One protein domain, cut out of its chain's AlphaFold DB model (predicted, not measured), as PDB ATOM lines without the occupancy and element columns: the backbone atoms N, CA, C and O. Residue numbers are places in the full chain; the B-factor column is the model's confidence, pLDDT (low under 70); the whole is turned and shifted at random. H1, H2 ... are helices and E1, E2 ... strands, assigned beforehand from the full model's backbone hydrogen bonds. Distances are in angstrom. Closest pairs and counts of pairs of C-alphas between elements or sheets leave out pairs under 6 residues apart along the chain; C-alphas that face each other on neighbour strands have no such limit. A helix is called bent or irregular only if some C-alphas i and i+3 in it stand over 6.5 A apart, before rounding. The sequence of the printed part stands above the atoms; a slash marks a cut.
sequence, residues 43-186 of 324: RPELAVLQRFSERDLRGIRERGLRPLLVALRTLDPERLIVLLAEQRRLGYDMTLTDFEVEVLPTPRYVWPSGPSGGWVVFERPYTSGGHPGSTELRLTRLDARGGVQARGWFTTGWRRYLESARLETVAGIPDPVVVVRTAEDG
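What this domain is: This is residues 43 to 186 of the 324 residues of an uncharacterized protein of Urbifossiella limnaea (UniProt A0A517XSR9). A twisted sheet of four strands stands between the strand hairpin E5 and E6 over one face and the helices H1 and H2 over the other; the hairpin makes a partly face-to-face sandwich with it. H3 and the short H4 lie farther out, off the sheet. The printed part has 144 residues, with four named helices followed by six named strands; the large sheet runs E1, E2, E3, E4, antiparallel throughout, and the class is mixed, helices and strands. The whole is compact, with a radius of gyration of the C-alphas of 15.4 A and spans of 43 by 41 by 26 A.

Where its parts are: Find C-alpha 106 at (140.690, 99.429, 195.996), where E1, residues 106 to 112, begins. E2 is residues 119 to 124, E3 residues 136 to 142 over 20.0 A, and E4 residues 148 to 156 over 22.6 A. Go on to E5, residues 160 to 168, 20.9 A long, which bends by 68 degrees at residue 163, and E6, residues 177 to 184, 22.2 A long, ending at C-alpha 184 (154.073, 91.813, 210.489). Go back to C-alpha 44 at (137.539, 101.812, 176.283) for H1, residues 44 to 52; H2 is residues 62 to 75, 19.1 A, H3 residues 78 to 90, 18.5 A, and H4 residues 96 to 99. H2 is irregular: C-alphas 64 and 67 are 7.4 A apart.

How they stand to each other: E1 to E4 form a meander, each strand the antiparallel neighbour of the one before. Look at N 108 and O 122, 2.8 A, between E1 and E2; N 121 and O 140, 2.8 A, between E2 and E3; and N 139 and O 152, 2.9 A, between E3 and E4. In the hairpin E5 and E6, N 179 and O 166 are 2.8 A apart. Between the two sheets, the closest C-alphas of E1 and E5 are those of Trp 111 and Leu 167, 7.5 A. H1 and H2 are on the same face of the large sheet, at heights of 10.1 A and 9.3 A. They touch at Glu 45 and Ala 71, closest C-alphas 4.6 A, and form a helical hairpin at a steep tilt of 45 degrees, opposite ways. H2 and H3 are close but not clearly touching, closest at the C-alphas of Arg 73 and Arg 79, 6.6 A; H3 and H4 are near each other. Every O i to N i+4 pair is within hydrogen-bond range in H1 and H3, 8 of 10 in H2, and H4 is too short for one.

The domain as a whole: The C-alphas of Asp 93 and Ala 171 are the two farthest apart, 47.9 A. The printed part has no cut, and E2 to E3 is the long link, with 11 residues. Mean pLDDT of the printed part is 84.9; look for values under 70 at residue 87, residues 93 to 103, residues 127 to 134 and residue 186.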
ATOM      1  N   ARG A  43     137.244  98.477 173.089       86.31
ATOM      2  CA  ARG A  43     136.972  98.401 174.537       86.31
ATOM      3  C   ARG A  43     137.647  99.547 175.301       86.31
ATOM      4  O   ARG A  43     138.825  99.418 175.660       86.31
ATOM      5  N   PRO A  44     136.951 100.670 175.578       92.25
ATOM      6  CA  PRO A  44     137.539 101.812 176.283       92.25
ATOM      7  C   PRO A  44     138.052 101.449 177.686       92.25
ATOM      8  O   PRO A  44     138.974 102.087 178.193       92.25
ATOM      9  N   GLU A  45     137.518 100.395 178.302       93.75
ATOM     10  CA  GLU A  45     137.938  99.882 179.605       93.75
ATOM     11  C   GLU A  45     139.399  99.412 179.596       93.75
ATOM     12  O   GLU A  45     140.126  99.636 180.564       93.75
ATOM     13  N   LEU A  46     139.869  98.813 178.496       92.69
ATOM     14  CA  LEU A  46     141.256  98.355 178.375       92.69
ATOM     15  C   LEU A  46     142.233  99.529 178.280       92.69
ATOM     16  O   LEU A  46     143.312  99.487 178.872       92.69
ATOM     17  N   ALA A  47     141.835 100.616 177.614       92.88
ATOM     18  CA  ALA A  47     142.612 101.854 177.595       92.88
ATOM     19  C   ALA A  47     142.717 102.474 178.999       92.88
ATOM     20  O   ALA A  47     143.746 103.059 179.351       92.88
ATOM     21  N   VAL A  48     141.681 102.310 179.832       93.44
ATOM     22  CA  VAL A  48     141.747 102.695 181.245       93.44
ATOM     23  C   VAL A  48     142.771 101.835 181.986       93.44
ATOM     24  O   VAL A  48     143.631 102.410 182.646       93.44
ATOM     25  N   LEU A  49     142.753 100.503 181.852       93.69
ATOM     26  CA  LEU A  49     143.764  99.639 182.489       93.69
ATOM     27  C   LEU A  49     145.191 100.045 182.095       93.69
ATOM     28  O   LEU A  49     146.029 100.262 182.968       93.69
ATOM     29  N   GLN A  50     145.430 100.264 180.800       94.06
ATOM     30  CA  GLN A  50     146.718 100.722 180.275       94.06
ATOM     31  C   GLN A  50     147.165 102.060 180.866       94.06
ATOM     32  O   GLN A  50     148.346 102.260 181.134       94.06
ATOM     33  N   ARG A  51     146.242 102.994 181.107       94.06
ATOM     34  CA  ARG A  51     146.573 104.278 181.737       94.06
ATOM     35  C   ARG A  51     147.077 104.114 183.176       94.06
ATOM     36  O   ARG A  51     147.870 104.941 183.633       94.06
ATOM     37  N   PHE A  52     146.593 103.102 183.892       93.62
ATOM     38  CA  PHE A  52     146.966 102.814 185.280       93.62
ATOM     39  C   PHE A  52     148.065 101.751 185.409       93.62
ATOM     40  O   PHE A  52     148.499 101.476 186.527       93.62
ATOM     41  N   SER A  53     148.530 101.181 184.295       93.12
ATOM     42  CA  SER A  53     149.498 100.089 184.290       93.12
ATOM     43  C   SER A  53     150.817 100.473 184.954       93.12
ATOM     44  O   SER A  53     151.311 101.580 184.741       93.12
ATOM     45  N   GLU A  54     151.398  99.541 185.712       89.25
ATOM     46  CA  GLU A  54     152.725  99.646 186.345       89.25
ATOM     47  C   GLU A  54     152.854 100.777 187.376       89.25
ATOM     48  O   GLU A  54     153.940 101.065 187.875       89.25
ATOM     49  N   ARG A  55     151.736 101.409 187.742       90.94
ATOM     50  CA  ARG A  55     151.692 102.421 188.793       90.94
ATOM     51  C   ARG A  55     151.371 101.767 190.125       90.94
ATOM     52  O   ARG A  55     150.473 100.933 190.223       90.94
ATOM     53  N   ASP A  56     152.055 102.225 191.162       91.31
ATOM     54  CA  ASP A  56     151.596 102.036 192.528       91.31
ATOM     55  C   ASP A  56     150.427 102.992 192.786       91.31
ATOM     56  O   ASP A  56     150.579 104.214 192.776       91.31
ATOM     57  N   LEU A  57     149.233 102.429 192.959       91.38
ATOM     58  CA  LEU A  57     148.007 103.198 193.148       91.38
ATOM     59  C   LEU A  57     147.739 103.514 194.627       91.38
ATOM     60  O   LEU A  57     146.701 104.094 194.966       91.38
ATOM     61  N   ARG A  58     148.650 103.149 195.541       86.06
ATOM     62  CA  ARG A  58     148.549 103.518 196.958       86.06
ATOM     63  C   ARG A  58     148.625 105.038 197.113       86.06
ATOM     64  O   ARG A  58     149.453 105.711 196.516       86.06
ATOM     65  N   GLY A  59     147.723 105.593 197.921       84.19
ATOM     66  CA  GLY A  59     147.641 107.037 198.166       84.19
ATOM     67  C   GLY A  59     146.923 107.848 197.079       84.19
ATOM     68  O   GLY A  59     146.632 109.024 197.308       84.19
ATOM     69  N   ILE A  60     146.562 107.253 195.933       86.81
ATOM     70  CA  ILE A  60     145.687 107.925 194.965       86.81
ATOM     71  C   ILE A  60     144.302 108.081 195.598       86.81
ATOM     72  O   ILE A  60     143.671 107.103 196.000       86.81
ATOM     73  N   ARG A  61     143.824 109.328 195.682       83.56
ATOM     74  CA  ARG A  61     142.464 109.622 196.151       83.56
ATOM     75  C   ARG A  61     141.450 108.925 195.254       83.56
ATOM     76  O   ARG A  61     141.602 108.912 194.036       83.56
ATOM     77  N   GLU A  62     140.366 108.455 195.846       77.19
ATOM     78  CA  GLU A  62     139.311 107.695 195.173       77.19
ATOM     79  C   GLU A  62     138.792 108.346 193.877       77.19
ATOM     80  O   GLU A  62     138.658 107.680 192.852       77.19
ATOM     81  N   ARG A  63     138.608 109.677 193.862       80.38
ATOM     82  CA  ARG A  63     138.198 110.417 192.653       80.38
ATOM     83  C   ARG A  63     139.129 110.167 191.457       80.38
ATOM     84  O   ARG A  63     138.671 110.172 190.318       80.38
ATOM     85  N   GLY A  64     140.418 109.948 191.714       83.69
ATOM     86  CA  GLY A  64     141.415 109.593 190.705       83.69
ATOM     87  C   GLY A  64     141.318 108.142 190.222       83.69
ATOM     88  O   GLY A  64     141.725 107.869 189.099       83.69
ATOM     89  N   LEU A  65     140.747 107.236 191.022       88.31
ATOM     90  CA  LEU A  65     140.554 105.816 190.695       88.31
ATOM     91  C   LEU A  65     139.189 105.514 190.068       88.31
ATOM     92  O   LEU A  65     139.016 104.444 189.490       88.31
ATOM     93  N   ARG A  66     138.225 106.443 190.124       87.06
ATOM     94  CA  ARG A  66     136.862 106.235 189.606       87.06
ATOM     95  C   ARG A  66     136.808 105.656 188.181       87.06
ATOM     96  O   ARG A  66     136.055 104.703 187.990       87.06
ATOM     97  N   PRO A  67     137.588 106.137 187.188       89.69
ATOM     98  CA  PRO A  67     137.573 105.532 185.854       89.69
ATOM     99  C   PRO A  67     137.989 104.056 185.867       89.69
ATOM    100  O   PRO A  67     137.360 103.242 185.199       89.69
ATOM    101  N   LEU A  68     139.011 103.705 186.657       90.25
ATOM    102  CA  LEU A  68     139.497 102.332 186.799       90.25
ATOM    103  C   LEU A  68     138.444 101.432 187.449       90.25
ATOM    104  O   LEU A  68     138.194 100.340 186.957       90.25
ATOM    105  N   LEU A  69     137.786 101.900 188.510       88.25
ATOM    106  CA  LEU A  69     136.719 101.147 189.176       88.25
ATOM    107  C   LEU A  69     135.542 100.858 188.230       88.25
ATOM    108  O   LEU A  69     135.038  99.737 188.199       88.25
ATOM    109  N   VAL A  70     135.140 101.839 187.413       88.94
ATOM    110  CA  VAL A  70     134.086 101.659 186.397       88.94
ATOM    111  C   VAL A  70     134.512 100.658 185.321       88.94
ATOM    112  O   VAL A  70     133.728  99.777 184.962       88.94
ATOM    113  N   ALA A  71     135.755 100.756 184.839       90.56
ATOM    114  CA  ALA A  71     136.306  99.810 183.874       90.56
ATOM    115  C   ALA A  71     136.306  98.382 184.438       90.56
ATOM    116  O   ALA A  71     135.774  97.470 183.813       90.56
ATOM    117  N   LEU A  72     136.802  98.190 185.663       91.56
ATOM    118  CA  LEU A  72     136.845  96.876 186.303       91.56
ATOM    119  C   LEU A  72     135.454  96.298 186.579       91.56
ATOM    120  O   LEU A  72     135.270  95.097 186.429       91.56
ATOM    121  N   ARG A  73     134.462  97.125 186.931       89.56
ATOM    122  CA  ARG A  73     133.064  96.676 187.072       89.56
ATOM    123  C   ARG A  73     132.493  96.157 185.753       89.56
ATOM    124  O   ARG A  73     131.693  95.230 185.753       89.56
ATOM    125  N   THR A  74     132.882  96.781 184.648       89.25
ATOM    126  CA  THR A  74     132.421  96.403 183.309       89.25
ATOM    127  C   THR A  74     133.104  95.120 182.834       89.25
ATOM    128  O   THR A  74     132.450  94.258 182.256       89.25
ATOM    129  N   LEU A  75     134.401  94.972 183.118       89.94
ATOM    130  CA  LEU A  75     135.195  93.799 182.738       89.94
ATOM    131  C   LEU A  75     134.930  92.573 183.625       89.94
ATOM    132  O   LEU A  75     135.000  91.446 183.146       89.94
ATOM    133  N   ASP A  76     134.597  92.778 184.900       90.19
ATOM    134  CA  ASP A  76     134.279  91.714 185.854       90.19
ATOM    135  C   ASP A  76     132.984  92.034 186.627       90.19
ATOM    136  O   ASP A  76     133.043  92.483 187.773       90.19
ATOM    137  N   PRO A  77     131.792  91.813 186.040       86.81
ATOM    138  CA  PRO A  77     130.520  92.100 186.707       86.81
ATOM    139  C   PRO A  77     130.295  91.280 187.987       86.81
ATOM    140  O   PRO A  77     129.662  91.761 188.932       86.81
ATOM    141  N   GLU A  78     130.856  90.066 188.062       84.25
ATOM    142  CA  GLU A  78     130.782  89.205 189.255       84.25
ATOM    143  C   GLU A  78     131.448  89.850 190.470       84.25
ATOM    144  O   GLU A  78     131.067  89.570 191.609       84.25
ATOM    145  N   ARG A  79     132.372  90.796 190.244       81.25
ATOM    146  CA  ARG A  79     132.908  91.664 191.293       81.25
ATOM    147  C   ARG A  79     131.820  92.250 192.174       81.25
ATOM    148  O   ARG A  79     132.003  92.268 193.386       81.25
ATOM    149  N   LEU A  80     130.728  92.732 191.584       76.75
ATOM    150  CA  LEU A  80     129.655  93.375 192.330       76.75
ATOM    151  C   LEU A  80     128.813  92.347 193.090       76.75
ATOM    152  O   LEU A  80     128.443  92.590 194.232       76.75
ATOM    153  N   ILE A  81     128.556  91.186 192.486       78.38
ATOM    154  CA  ILE A  81     127.734  90.127 193.088       78.38
ATOM    155  C   ILE A  81     128.374  89.616 194.378       78.38
ATOM    156  O   ILE A  81     127.690  89.531 195.397       78.38
ATOM    157  N   VAL A  82     129.678  89.325 194.358       72.00
ATOM    158  CA  VAL A  82     130.381  88.833 195.553       72.00
ATOM    159  C   VAL A  82     130.360  89.884 196.666       72.00
ATOM    160  O   VAL A  82     130.129  89.548 197.822       72.00
ATOM    161  N   LEU A  83     130.505  91.166 196.319       70.19
ATOM    162  CA  LEU A  83     130.442  92.257 197.295       70.19
ATOM    163  C   LEU A  83     129.045  92.413 197.903       70.19
ATOM    164  O   LEU A  83     128.926  92.556 199.116       70.19
ATOM    165  N   LEU A  84     127.989  92.330 197.091       74.19
ATOM    166  CA  LEU A  84     126.604  92.366 197.573       74.19
ATOM    167  C   LEU A  84     126.259  91.143 198.441       74.19
ATOM    168  O   LEU A  84     125.506  91.256 199.407       74.19
ATOM    169  N   ALA A  85     126.792  89.963 198.114       75.06
ATOM    170  CA  ALA A  85     126.619  88.766 198.933       75.06
ATOM    171  C   ALA A  85     127.301  88.925 200.301       75.06
ATOM    172  O   ALA A  85     126.703  88.609 201.330       75.06
ATOM    173  N   GLU A  86     128.511  89.484 200.316       70.69
ATOM    174  CA  GLU A  86     129.271  89.728 201.538       70.69
ATOM    175  C   GLU A  86     128.620  90.797 202.427       70.69
ATOM    176  O   GLU A  86     128.509  90.614 203.638       70.69
ATOM    177  N   GLN A  87     128.065  91.861 201.838       69.12
ATOM    178  CA  GLN A  87     127.234  92.833 202.561       69.12
ATOM    179  C   GLN A  87     126.077  92.171 203.304       69.12
ATOM    180  O   GLN A  87     125.876  92.414 204.495       69.12
ATOM    181  N   ARG A  88     125.316  91.329 202.593       73.88
ATOM    182  CA  ARG A  88     124.174  90.616 203.170       73.88
ATOM    183  C   ARG A  88     124.623  89.688 204.289       73.88
ATOM    184  O   ARG A  88     123.955  89.625 205.315       73.88
ATOM    185  N   ARG A  89     125.765  89.011 204.118       72.69
ATOM    186  CA  ARG A  89     126.378  88.167 205.154       72.69
ATOM    187  C   ARG A  89     126.722  88.968 206.413       72.69
ATOM    188  O   ARG A  89     126.541  88.463 207.516       72.69
ATOM    189  N   LEU A  90     127.194  90.203 206.249       70.38
ATOM    190  CA  LEU A  90     127.564  91.107 207.342       70.38
ATOM    191  C   LEU A  90     126.378  91.909 207.911       70.38
ATOM    192  O   LEU A  90     126.553  92.645 208.878       70.38
ATOM    193  N   GLY A  91     125.173  91.759 207.350       76.75
ATOM    194  CA  GLY A  91     123.968  92.439 207.826       76.75
ATOM    195  C   GLY A  91     123.915  93.936 207.509       76.75
ATOM    196  O   GLY A  91     123.163  94.662 208.157       76.75
ATOM    197  N   TYR A  92     124.694  94.414 206.533       71.88
ATOM    198  CA  TYR A  92     124.625  95.806 206.088       71.88
ATOM    199  C   TYR A  92     123.439  96.011 205.136       71.88
ATOM    200  O   TYR A  92     123.399  95.428 204.053       71.88
ATOM    201  N   ASP A  93     122.501  96.875 205.528       66.69
ATOM    202  CA  ASP A  93     121.384  97.351 204.700       66.69
ATOM    203  C   ASP A  93     121.731  98.734 204.125       66.69
ATOM    204  O   ASP A  93     121.264  99.771 204.594       66.69
ATOM    205  N   MET A  94     122.671  98.767 203.177       58.62
ATOM    206  CA  MET A  94     123.086  99.997 202.495       58.62
ATOM    207  C   MET A  94     122.656  99.973 201.034       58.62
ATOM    208  O   MET A  94     122.745  98.948 200.353       58.62
ATOM    209  N   THR A  95     122.227 101.127 200.525       63.09
ATOM    210  CA  THR A  95     121.972 101.295 199.093       63.09
ATOM    211  C   THR A  95     123.294 101.280 198.315       63.09
ATOM    212  O   THR A  95     124.333 101.705 198.823       63.09
ATOM    213  N   LEU A  96     123.276 100.788 197.067       57.78
ATOM    214  CA  LEU A  96     124.463 100.700 196.197       57.78
ATOM    215  C   LEU A  96     125.239 102.027 196.108       57.78
ATOM    216  O   LEU A  96     126.464 102.014 196.061       57.78
ATOM    217  N   THR A  97     124.539 103.162 196.121       57.75
ATOM    218  CA  THR A  97     125.117 104.504 195.955       57.75
ATOM    219  C   THR A  97     125.971 104.977 197.129       57.75
ATOM    220  O   THR A  97     126.950 105.679 196.892       57.75
ATOM    221  N   ASP A  98     125.654 104.576 198.361       51.72
ATOM    222  CA  ASP A  98     126.428 104.970 199.549       51.72
ATOM    223  C   ASP A  98     127.620 104.023 199.795       51.72
ATOM    224  O   ASP A  98     128.600 104.385 200.442       51.72
ATOM    225  N   PHE A  99     127.575 102.814 199.226       53.72
ATOM    226  CA  PHE A  99     128.573 101.764 199.447       53.72
ATOM    227  C   PHE A  99     129.734 101.750 198.448       53.72
ATOM    228  O   PHE A  99     130.815 101.241 198.756       53.72
ATOM    229  N   GLU A 100     129.522 102.286 197.240       53.06
ATOM    230  CA  GLU A 100     130.513 102.269 196.151       53.06
ATOM    231  C   GLU A 100     131.851 102.938 196.532       53.06
ATOM    232  O   GLU A 100     132.877 102.659 195.915       53.06
ATOM    233  N   VAL A 101     131.845 103.782 197.562       54.12
ATOM    234  CA  VAL A 101     132.958 104.652 197.955       54.12
ATOM    235  C   VAL A 101     133.810 104.020 199.063       54.12
ATOM    236  O   VAL A 101     135.038 104.067 199.007       54.12
ATOM    237  N   GLU A 102     133.186 103.368 200.050       56.19
ATOM    238  CA  GLU A 102     133.896 102.946 201.267       56.19
ATOM    239  C   GLU A 102     134.299 101.470 201.300       56.19
ATOM    240  O   GLU A 102     135.216 101.127 202.036       56.19
ATOM    241  N   VAL A 103     133.675 100.580 200.517       64.75
ATOM    242  CA  VAL A 103     133.841  99.124 200.739       64.75
ATOM    243  C   VAL A 103     134.266  98.341 199.492       64.75
ATOM    244  O   VAL A 103     134.601  97.157 199.569       64.75
ATOM    245  N   LEU A 104     134.341  98.987 198.323       71.38
ATOM    246  CA  LEU A 104     134.886  98.326 197.138       71.38
ATOM    247  C   LEU A 104     136.382  98.014 197.337       71.38
ATOM    248  O   LEU A 104     137.130  98.866 197.826       71.38
ATOM    249  N   PRO A 105     136.865  96.838 196.886       81.69
ATOM    250  CA  PRO A 105     138.293  96.576 196.805       81.69
ATOM    251  C   PRO A 105     138.981  97.692 196.034       81.69
ATOM    252  O   PRO A 105     138.624  97.970 194.892       81.69
ATOM    253  N   THR A 106     139.936  98.372 196.665       86.50
ATOM    254  CA  THR A 106     140.690  99.429 195.996       86.50
ATOM    255  C   THR A 106     141.801  98.780 195.180       86.50
ATOM    256  O   THR A 106     142.652  98.097 195.770       86.50
ATOM    257  N   PRO A 107     141.854  99.002 193.855       90.25
ATOM    258  CA  PRO A 107     142.993  98.591 193.055       90.25
ATOM    259  C   PRO A 107     144.268  99.214 193.620       90.25
ATOM    260  O   PRO A 107     144.330 100.424 193.853       90.25
ATOM    261  N   ARG A 108     145.280  98.386 193.876       92.62
ATOM    262  CA  ARG A 108     146.612  98.843 194.299       92.62
ATOM    263  C   ARG A 108     147.604  98.776 193.157       92.62
ATOM    264  O   ARG A 108     148.451  99.655 193.067       92.62
ATOM    265  N   TYR A 109     147.448  97.788 192.279       95.75
ATOM    266  CA  TYR A 109     148.303  97.624 191.117       95.75
ATOM    267  C   TYR A 109     147.515  97.069 189.933       95.75
ATOM    268  O   TYR A 109     146.579  96.283 190.095       95.75
ATOM    269  N   VAL A 110     147.927  97.482 188.742       96.62
ATOM    270  CA  VAL A 110     147.473  96.937 187.464       96.62
ATOM    271  C   VAL A 110     148.727  96.657 186.654       96.62
ATOM    272  O   VAL A 110     149.523  97.568 186.433       96.62
ATOM    273  N   TRP A 111     148.926  95.418 186.227       97.06
ATOM    274  CA  TRP A 111     150.116  95.026 185.475       97.06
ATOM    275  C   TRP A 111     149.739  94.414 184.130       97.06
ATOM    276  O   TRP A 111     148.781  93.637 184.078       97.06
ATOM    277  N   PRO A 112     150.489  94.705 183.055       95.81
ATOM    278  CA  PRO A 112     150.433  93.891 181.855       95.81
ATOM    279  C   PRO A 112     151.019  92.511 182.167       95.81
ATOM    280  O   PRO A 112     151.996  92.364 182.899       95.81
ATOM    281  N   SER A 113     150.415  91.472 181.622       91.00
ATOM    282  CA  SER A 113     150.668  90.087 182.028       91.00
ATOM    283  C   SER A 113     151.557  89.309 181.053       91.00
ATOM    284  O   SER A 113     151.227  88.193 180.652       91.00
ATOM    285  N   GLY A 114     152.665  89.909 180.632       85.88
ATOM    286  CA  GLY A 114     153.616  89.262 179.728       85.88
ATOM    287  C   GLY A 114     153.162  89.165 178.257       85.88
ATOM    288  O   GLY A 114     152.231  89.858 177.838       85.88
ATOM    289  N   PRO A 115     153.842  88.331 177.443       79.56
ATOM    290  CA  PRO A 115     153.752  88.356 175.975       79.56
ATOM    291  C   PRO A 115     152.397  87.949 175.394       79.56
ATOM    292  O   PRO A 115     152.024  88.420 174.323       79.56
ATOM    293  N   SER A 116     151.642  87.097 176.094       81.50
ATOM    294  CA  SER A 116     150.285  86.702 175.690       81.50
ATOM    295  C   SER A 116     149.275  87.851 175.797       81.50
ATOM    296  O   SER A 116     148.114  87.696 175.421       81.50
ATOM    297  N   GLY A 117     149.700  88.995 176.343       90.62
ATOM    298  CA  GLY A 117     148.853  90.138 176.619       90.62
ATOM    299  C   GLY A 117     147.884  89.885 177.770       90.62
ATOM    300  O   GLY A 117     147.896  88.837 178.430       90.62
ATOM    301  N   GLY A 118     147.039  90.885 177.997       94.25
ATOM    302  CA  GLY A 118     146.095  90.934 179.103       94.25
ATOM    303  C   GLY A 118     146.642  91.662 180.323       94.25
ATOM    304  O   GLY A 118     147.645  92.375 180.260       94.25
ATOM    305  N   TRP A 119     145.939  91.483 181.436       97.00
ATOM    306  CA  TRP A 119     146.137  92.257 182.652       97.00
ATOM    307  C   TRP A 119     146.087  91.377 183.897       97.00
ATOM    308  O   TRP A 119     145.364  90.380 183.944       97.00
ATOM    309  N   VAL A 120     146.838  91.768 184.921       97.19
ATOM    310  CA  VAL A 120     146.657  91.317 186.302       97.19
ATOM    311  C   VAL A 120     146.259  92.527 187.129       97.19
ATOM    312  O   VAL A 120     146.957  93.540 187.143       97.19
ATOM    313  N   VAL A 121     145.129  92.420 187.812       96.94
ATOM    314  CA  VAL A 121     144.600  93.453 188.698       96.94
ATOM    315  C   VAL A 121     144.741  92.956 190.126       96.94
ATOM    316  O   VAL A 121     144.211  91.902 190.480       96.94
ATOM    317  N   PHE A 122     145.461  93.727 190.932       96.44
ATOM    318  CA  PHE A 122     145.661  93.478 192.350       96.44
ATOM    319  C   PHE A 122     144.866  94.497 193.149       96.44
ATOM    320  O   PHE A 122     145.078  95.709 193.030       96.44
ATOM    321  N   GLU A 123     143.992  94.013 194.016       94.25
ATOM    322  CA  GLU A 123     143.109  94.844 194.816       94.25
ATOM    323  C   GLU A 123     143.223  94.489 196.291       94.25
ATOM    324  O   GLU A 123     143.501  93.349 196.665       94.25
ATOM    325  N   ARG A 124     142.978  95.486 197.137       90.31
ATOM    326  CA  ARG A 124     142.875  95.312 198.583       90.31
ATOM    327  C   ARG A 124     141.482  95.776 199.024       90.31
ATOM    328  O   ARG A 124     141.223  96.980 198.915       90.31
ATOM    329  N   PRO A 125     140.602  94.872 199.492       82.50
ATOM    330  CA  PRO A 125     139.361  95.223 200.179       82.50
ATOM    331  C   PRO A 125     139.588  96.245 201.291       82.50
ATOM    332  O   PRO A 125     140.620  96.233 201.973       82.50
ATOM    333  N   TYR A 126     138.634  97.158 201.458       71.38
ATOM    334  CA  TYR A 126     138.629  98.048 202.607       71.38
ATOM    335  C   TYR A 126     138.247  97.238 203.848       71.38
ATOM    336  O   TYR A 126     137.090  96.879 204.046       71.38
ATOM    337  N   THR A 127     139.228  96.913 204.683       63.91
ATOM    338  CA  THR A 127     138.986  96.317 205.999       63.91
ATOM    339  C   THR A 127     138.698  97.457 206.978       63.91
ATOM    340  O   THR A 127     139.623  98.151 207.404       63.91
ATOM    341  N   SER A 128     137.422  97.685 207.294       45.28
ATOM    342  CA  SER A 128     136.907  98.837 208.059       45.28
ATOM    343  C   SER A 128     137.216  98.838 209.561       45.28
ATOM    344  O   SER A 128     136.751  99.704 210.296       45.28
ATOM    345  N   GLY A 129     138.039  97.920 210.053       50.78
ATOM    346  CA  GLY A 129     138.427  97.902 211.454       50.78
ATOM    347  C   GLY A 129     139.818  97.336 211.587       50.78
ATOM    348  O   GLY A 129     140.138  96.335 210.949       50.78
ATOM    349  N   GLY A 130     140.637  97.951 212.436       48.03
ATOM    350  CA  GLY A 130     141.912  97.404 212.893       48.03
ATOM    351  C   GLY A 130     141.740  96.133 213.728       48.03
ATOM    352  O   GLY A 130     142.351  96.024 214.785       48.03
ATOM    353  N   HIS A 131     140.901  95.186 213.290       54.50
ATOM    354  CA  HIS A 131     140.949  93.820 213.768       54.50
ATOM    355  C   HIS A 131     142.350  93.300 213.444       54.50
ATOM    356  O   HIS A 131     142.712  93.197 212.267       54.50
ATOM    357  N   PRO A 132     143.175  93.040 214.467       52.38
ATOM    358  CA  PRO A 132     144.542  92.625 214.247       52.38
ATOM    359  C   PRO A 132     144.483  91.216 213.677       52.38
ATOM    360  O   PRO A 132     144.223  90.279 214.427       52.38
ATOM    361  N   GLY A 133     144.673  91.042 212.368       57.97
ATOM    362  CA  GLY A 133     144.610  89.676 211.879       57.97
ATOM    363  C   GLY A 133     144.842  89.369 210.421       57.97
ATOM    364  O   GLY A 133     145.410  88.325 210.194       57.97
ATOM    365  N   SER A 134     144.461  90.158 209.423       69.38
ATOM    366  CA  SER A 134     144.825  89.796 208.039       69.38
ATOM    367  C   SER A 134     144.529  90.909 207.049       69.38
ATOM    368  O   SER A 134     143.496  91.569 207.125       69.38
ATOM    369  N   THR A 135     145.435  91.111 206.092       88.00
ATOM    370  CA  THR A 135     145.118  91.887 204.895       88.00
ATOM    371  C   THR A 135     144.418  90.966 203.911       88.00
ATOM    372  O   THR A 135     144.995  89.976 203.469       88.00
ATOM    373  N   GLU A 136     143.181  91.284 203.550       90.50
ATOM    374  CA  GLU A 136     142.542  90.634 202.411       90.50
ATOM    375  C   GLU A 136     143.108  91.167 201.099       90.50
ATOM    376  O   GLU A 136     143.432  92.352 200.975       90.50
ATOM    377  N   LEU A 137     143.193  90.287 200.112       93.31
ATOM    378  CA  LEU A 137     143.669  90.542 198.767       93.31
ATOM    379  C   LEU A 137     142.701  89.939 197.760       93.31
ATOM    380  O   LEU A 137     142.132  88.867 197.977       93.31
ATOM    381  N   ARG A 138     142.583  90.611 196.618       94.12
ATOM    382  CA  ARG A 138     141.927  90.075 195.434       94.12
ATOM    383  C   ARG A 138     142.856  90.170 194.234       94.12
ATOM    384  O   ARG A 138     143.398  91.235 193.945       94.12
ATOM    385  N   LEU A 139     143.000  89.059 193.522       96.38
ATOM    386  CA  LEU A 139     143.717  88.965 192.255       96.38
ATOM    387  C   LEU A 139     142.728  88.644 191.142       96.38
ATOM    388  O   LEU A 139     141.909  87.737 191.286       96.38
ATOM    389  N   THR A 140     142.816  89.367 190.031       96.88
ATOM    390  CA  THR A 140     142.025  89.088 188.827       96.88
ATOM    391  C   THR A 140     142.938  89.083 187.608       96.88
ATOM    392  O   THR A 140     143.615  90.074 187.334       96.88
ATOM    393  N   ARG A 141     142.947  87.975 186.864       97.00
ATOM    394  CA  ARG A 141     143.612  87.844 185.565       97.00
ATOM    395  C   ARG A 141     142.592  88.120 184.471       97.00
ATOM    396  O   ARG A 141     141.577  87.433 184.401       97.00
ATOM    397  N   LEU A 142     142.889  89.075 183.601       96.75
ATOM    398  CA  LEU A 142     142.106  89.387 182.409       96.75
ATOM    399  C   LEU A 142     142.917  89.050 181.160       96.75
ATOM    400  O   LEU A 142     144.096  89.387 181.108       96.75
ATOM    401  N   ASP A 143     142.316  88.449 180.143       95.50
ATOM    402  CA  ASP A 143     142.963  88.266 178.843       95.50
ATOM    403  C   ASP A 143     143.148  89.604 178.093       95.50
ATOM    404  O   ASP A 143     142.767  90.681 178.562       95.50
ATOM    405  N   ALA A 144     143.740  89.553 176.896       94.06
ATOM    406  CA  ALA A 144     143.954  90.733 176.051       94.06
ATOM    407  C   ALA A 144     142.653  91.426 175.598       94.06
ATOM    408  O   ALA A 144     142.689  92.573 175.161       94.06
ATOM    409  N   ARG A 145     141.506  90.744 175.698       93.38
ATOM    410  CA  ARG A 145     140.170  91.258 175.377       93.38
ATOM    411  C   ARG A 145     139.429  91.735 176.631       93.38
ATOM    412  O   ARG A 145     138.327  92.268 176.518       93.38
ATOM    413  N   GLY A 146     140.013  91.586 177.820       93.69
ATOM    414  CA  GLY A 146     139.385  91.922 179.094       93.69
ATOM    415  C   GLY A 146     138.444  90.845 179.641       93.69
ATOM    416  O   GLY A 146     137.703  91.130 180.574       93.69
ATOM    417  N   GLY A 147     138.439  89.640 179.067       95.38
ATOM    418  CA  GLY A 147     137.734  88.487 179.621       95.38
ATOM    419  C   GLY A 147     138.454  87.949 180.856       95.38
ATOM    420  O   GLY A 147     139.681  87.852 180.866       95.38
ATOM    421  N   VAL A 148     137.716  87.610 181.914       95.62
ATOM    422  CA  VAL A 148     138.321  87.063 183.135       95.62
ATOM    423  C   VAL A 148     138.802  85.634 182.894       95.62
ATOM    424  O   VAL A 148     138.021  84.768 182.518       95.62
ATOM    425  N   GLN A 149     140.087  85.391 183.147       96.31
ATOM    426  CA  GLN A 149     140.711  84.070 183.044       96.31
ATOM    427  C   GLN A 149     140.961  83.415 184.396       96.31
ATOM    428  O   GLN A 149     141.032  82.194 184.459       96.31
ATOM    429  N   ALA A 150     141.180  84.206 185.451       96.62
ATOM    430  CA  ALA A 150     141.364  83.676 186.794       96.62
ATOM    431  C   ALA A 150     141.024  84.690 187.883       96.62
ATOM    432  O   ALA A 150     141.208  85.898 187.696       96.62
ATOM    433  N   ARG A 151     140.589  84.192 189.044       95.88
ATOM    434  CA  ARG A 151     140.343  85.009 190.239       95.88
ATOM    435  C   ARG A 151     140.937  84.386 191.498       95.88
ATOM    436  O   ARG A 151     141.103  83.178 191.606       95.88
ATOM    437  N   GLY A 152     141.228  85.218 192.484       93.94
ATOM    438  CA  GLY A 152     141.528  84.778 193.841       93.94
ATOM    439  C   GLY A 152     141.083  85.834 194.836       93.94
ATOM    440  O   GLY A 152     141.296  87.020 194.595       93.94
ATOM    441  N   TRP A 153     140.469  85.406 195.937       92.56
ATOM    442  CA  TRP A 153     140.174  86.244 197.099       92.56
ATOM    443  C   TRP A 153     140.661  85.508 198.335       92.56
ATOM    444  O   TRP A 153     140.268  84.365 198.573       92.56
ATOM    445  N   PHE A 154     141.558  86.135 199.089       92.56
ATOM    446  CA  PHE A 154     142.200  85.493 200.224       92.56
ATOM    447  C   PHE A 154     142.827  86.478 201.201       92.56
ATOM    448  O   PHE A 154     142.939  87.665 200.918       92.56
ATOM    449  N   THR A 155     143.267  85.974 202.348       92.50
ATOM    450  CA  THR A 155     144.030  86.719 203.349       92.50
ATOM    451  C   THR A 155     145.533  86.522 203.152       92.50
ATOM    452  O   THR A 155     145.995  85.493 202.661       92.50
ATOM    453  N   THR A 156     146.331  87.489 203.593       93.19
ATOM    454  CA  THR A 156     147.793  87.369 203.689       93.19
ATOM    455  C   THR A 156     148.256  86.612 204.936       93.19
ATOM    456  O   THR A 156     149.444  86.640 205.225       93.19
ATOM    457  N   GLY A 157     147.357  85.990 205.703       91.81
ATOM    458  CA  GLY A 157     147.654  85.363 206.997       91.81
ATOM    459  C   GLY A 157     147.633  86.314 208.201       91.81
ATOM    460  O   GLY A 157     147.353  87.510 208.061       91.81
ATOM    461  N   TRP A 158     147.920  85.757 209.389       88.56
ATOM    462  CA  TRP A 158     147.752  86.441 210.681       88.56
ATOM    463  C   TRP A 158     148.619  87.701 210.812       88.56
ATOM    464  O   TRP A 158     149.838  87.625 210.728       88.56
ATOM    465  N   ARG A 159     147.985  88.858 211.044       87.12
ATOM    466  CA  ARG A 159     148.608  90.179 211.285       87.12
ATOM    467  C   ARG A 159     149.620  90.612 210.219       87.12
ATOM    468  O   ARG A 159     150.537  91.383 210.491       87.12
ATOM    469  N   ARG A 160     149.411  90.159 208.984       88.38
ATOM    470  CA  ARG A 160     150.226  90.535 207.828       88.38
ATOM    471  C   ARG A 160     149.649  91.760 207.134       88.38
ATOM    472  O   ARG A 160     148.478  91.772 206.745       88.38
ATOM    473  N   TYR A 161     150.486  92.767 206.941       88.38
ATOM    474  CA  TYR A 161     150.177  94.001 206.233       88.38
ATOM    475  C   TYR A 161     150.866  94.015 204.878       88.38
ATOM    476  O   TYR A 161     152.050  93.710 204.772       88.38
ATOM    477  N   LEU A 162     150.132  94.400 203.837       91.00
ATOM    478  CA  LEU A 162     150.689  94.567 202.496       91.00
ATOM    479  C   LEU A 162     151.735  95.691 202.471       91.00
ATOM    480  O   LEU A 162     151.384  96.863 202.626       91.00
ATOM    481  N   GLU A 163     152.984  95.343 202.175       92.19
ATOM    482  CA  GLU A 163     154.067  96.308 201.990       92.19
ATOM    483  C   GLU A 163     154.288  96.629 200.512       92.19
ATOM    484  O   GLU A 163     154.428  97.790 200.143       92.19
ATOM    485  N   SER A 164     154.299  95.628 199.635       94.75
ATOM    486  CA  SER A 164     154.370  95.835 198.185       94.75
ATOM    487  C   SER A 164     153.858  94.609 197.436       94.75
ATOM    488  O   SER A 164     153.691  93.537 198.019       94.75
ATOM    489  N   ALA A 165     153.589  94.770 196.144       97.00
ATOM    490  CA  ALA A 165     153.360  93.642 195.256       97.00
ATOM    491  C   ALA A 165     153.967  93.914 193.876       97.00
ATOM    492  O   ALA A 165     154.094  95.072 193.470       97.00
ATOM    493  N   ARG A 166     154.350  92.856 193.162       97.25
ATOM    494  CA  ARG A 166     154.888  92.922 191.795       97.25
ATOM    495  C   ARG A 166     154.622  91.626 191.034       97.25
ATOM    496  O   ARG A 166     154.264  90.619 191.640       97.25
ATOM    497  N   LEU A 167     154.819  91.656 189.719       97.06
ATOM    498  CA  LEU A 167     154.897  90.444 188.906       97.06
ATOM    499  C   LEU A 167     156.347  89.981 188.779       97.06
ATOM    500  O   LEU A 167     157.242  90.799 188.572       97.06
ATOM    501  N   GLU A 168     156.556  88.673 188.845       97.38
ATOM    502  CA  GLU A 168     157.833  88.034 188.538       97.38
ATOM    503  C   GLU A 168     157.639  86.864 187.576       97.38
ATOM    504  O   GLU A 168     156.564  86.276 187.484       97.38
ATOM    505  N   THR A 169     158.689  86.530 186.828       96.56
ATOM    506  CA  THR A 169     158.721  85.311 186.014       96.56
ATOM    507  C   THR A 169     159.481  84.244 186.778       96.56
ATOM    508  O   THR A 169     160.606  84.478 187.213       96.56
ATOM    509  N   VAL A 170     158.882  83.066 186.912       96.88
ATOM    510  CA  VAL A 170     159.516  81.893 187.520       96.88
ATOM    511  C   VAL A 170     159.715  80.861 186.423       96.88
ATOM    512  O   VAL A 170     158.794  80.582 185.657       96.88
ATOM    513  N   ALA A 171     160.924  80.304 186.320       97.06
ATOM    514  CA  ALA A 171     161.233  79.299 185.306       97.06
ATOM    515  C   ALA A 171     160.197  78.161 185.343       97.06
ATOM    516  O   ALA A 171     159.764  77.744 186.410       97.06
ATOM    517  N   GLY A 172     159.769  77.647 184.191       96.44
ATOM    518  CA  GLY A 172     158.798  76.545 184.133       96.44
ATOM    519  C   GLY A 172     157.356  76.885 184.545       96.44
ATOM    520  O   GLY A 172     156.508  76.004 184.442       96.44
ATOM    521  N   ILE A 173     157.048  78.122 184.958       97.00
ATOM    522  CA  ILE A 173     155.669  78.617 185.089       97.00
ATOM    523  C   ILE A 173     155.389  79.544 183.892       97.00
ATOM    524  O   ILE A 173     156.081  80.552 183.748       97.00
ATOM    525  N   PRO A 174     154.424  79.221 183.007       93.94
ATOM    526  CA  PRO A 174     154.180  80.013 181.797       93.94
ATOM    527  C   PRO A 174     153.674  81.435 182.069       93.94
ATOM    528  O   PRO A 174     154.062  82.372 181.373       93.94
ATOM    529  N   ASP A 175     152.798  81.586 183.064       94.38
ATOM    530  CA  ASP A 175     152.232  82.871 183.472       94.38
ATOM    531  C   ASP A 175     153.115  83.559 184.531       94.38
ATOM    532  O   ASP A 175     153.699  82.884 185.386       94.38
ATOM    533  N   PRO A 176     153.189  84.904 184.545       96.56
ATOM    534  CA  PRO A 176     153.864  85.615 185.621       96.56
ATOM    535  C   PRO A 176     153.176  85.348 186.966       96.56
ATOM    536  O   PRO A 176     151.945  85.313 187.069       96.56
ATOM    537  N   VAL A 177     153.982  85.219 188.015       97.88
ATOM    538  CA  VAL A 177     153.513  85.044 189.391       97.88
ATOM    539  C   VAL A 177     153.390  86.396 190.082       97.88
ATOM    540  O   VAL A 177     154.189  87.305 189.852       97.88
ATOM    541  N   VAL A 178     152.388  86.538 190.945       98.19
ATOM    542  CA  VAL A 178     152.235  87.716 191.801       98.19
ATOM    543  C   VAL A 178     153.034  87.487 193.074       98.19
ATOM    544  O   VAL A 178     152.757  86.555 193.828       98.19
ATOM    545  N   VAL A 179     153.998  88.360 193.329       98.31
ATOM    546  CA  VAL A 179     154.805  88.362 194.549       98.31
ATOM    547  C   VAL A 179     154.279  89.443 195.463       98.31
ATOM    548  O   VAL A 179     154.204  90.608 195.074       98.31
ATOM    549  N   VAL A 180     153.915  89.058 196.676       97.31
ATOM    550  CA  VAL A 180     153.420  89.956 197.712       97.31
ATOM    551  C   VAL A 180     154.436  89.991 198.835       97.31
ATOM    552  O   VAL A 180     154.731  88.958 199.433       97.31
ATOM    553  N   ARG A 181     154.948  91.185 199.135       96.25
ATOM    554  CA  ARG A 181     155.749  91.423 200.333       96.25
ATOM    555  C   ARG A 181     154.838  91.894 201.452       96.25
ATOM    556  O   ARG A 181     154.038  92.819 201.262       96.25
ATOM    557  N   THR A 182     154.964  91.262 202.608       93.19
ATOM    558  CA  THR A 182     154.175  91.582 203.791       93.19
ATOM    559  C   THR A 182     155.060  91.897 204.979       93.19
ATOM    560  O   THR A 182     156.038  91.199 205.215       93.19
ATOM    561  N   ALA A 183     154.656  92.889 205.765       88.94
ATOM    562  CA  ALA A 183     155.222  93.166 207.077       88.94
ATOM    563  C   ALA A 183     154.286  92.629 208.170       88.94
ATOM    564  O   ALA A 183     153.065  92.650 208.006       88.94
ATOM    565  N   GLU A 184     154.838  92.168 209.289       82.69
ATOM    566  CA  GLU A 184     154.073  91.813 210.489       82.69
ATOM    567  C   GLU A 184     154.314  92.837 211.597       82.69
ATOM    568  O   GLU A 184     155.440  93.290 211.804       82.69
ATOM    569  N   ASP A 185     153.261  93.170 212.341       74.81
ATOM    570  CA  ASP A 185     153.392  93.914 213.595       74.81
ATOM    571  C   ASP A 185     153.908  92.975 214.699       74.81
ATOM    572  O   ASP A 185     153.155  92.151 215.224       74.81
ATOM    573  N   GLY A 186     155.209  93.063 214.996       69.31
ATOM    574  CA  GLY A 186     155.899  92.224 215.989       69.31
ATOM    575  C   GLY A 186     156.948  91.253 215.432       69.31
ATOM    576  O   GLY A 186     157.630  90.609 216.226       69.31
TER     577      GLY A 186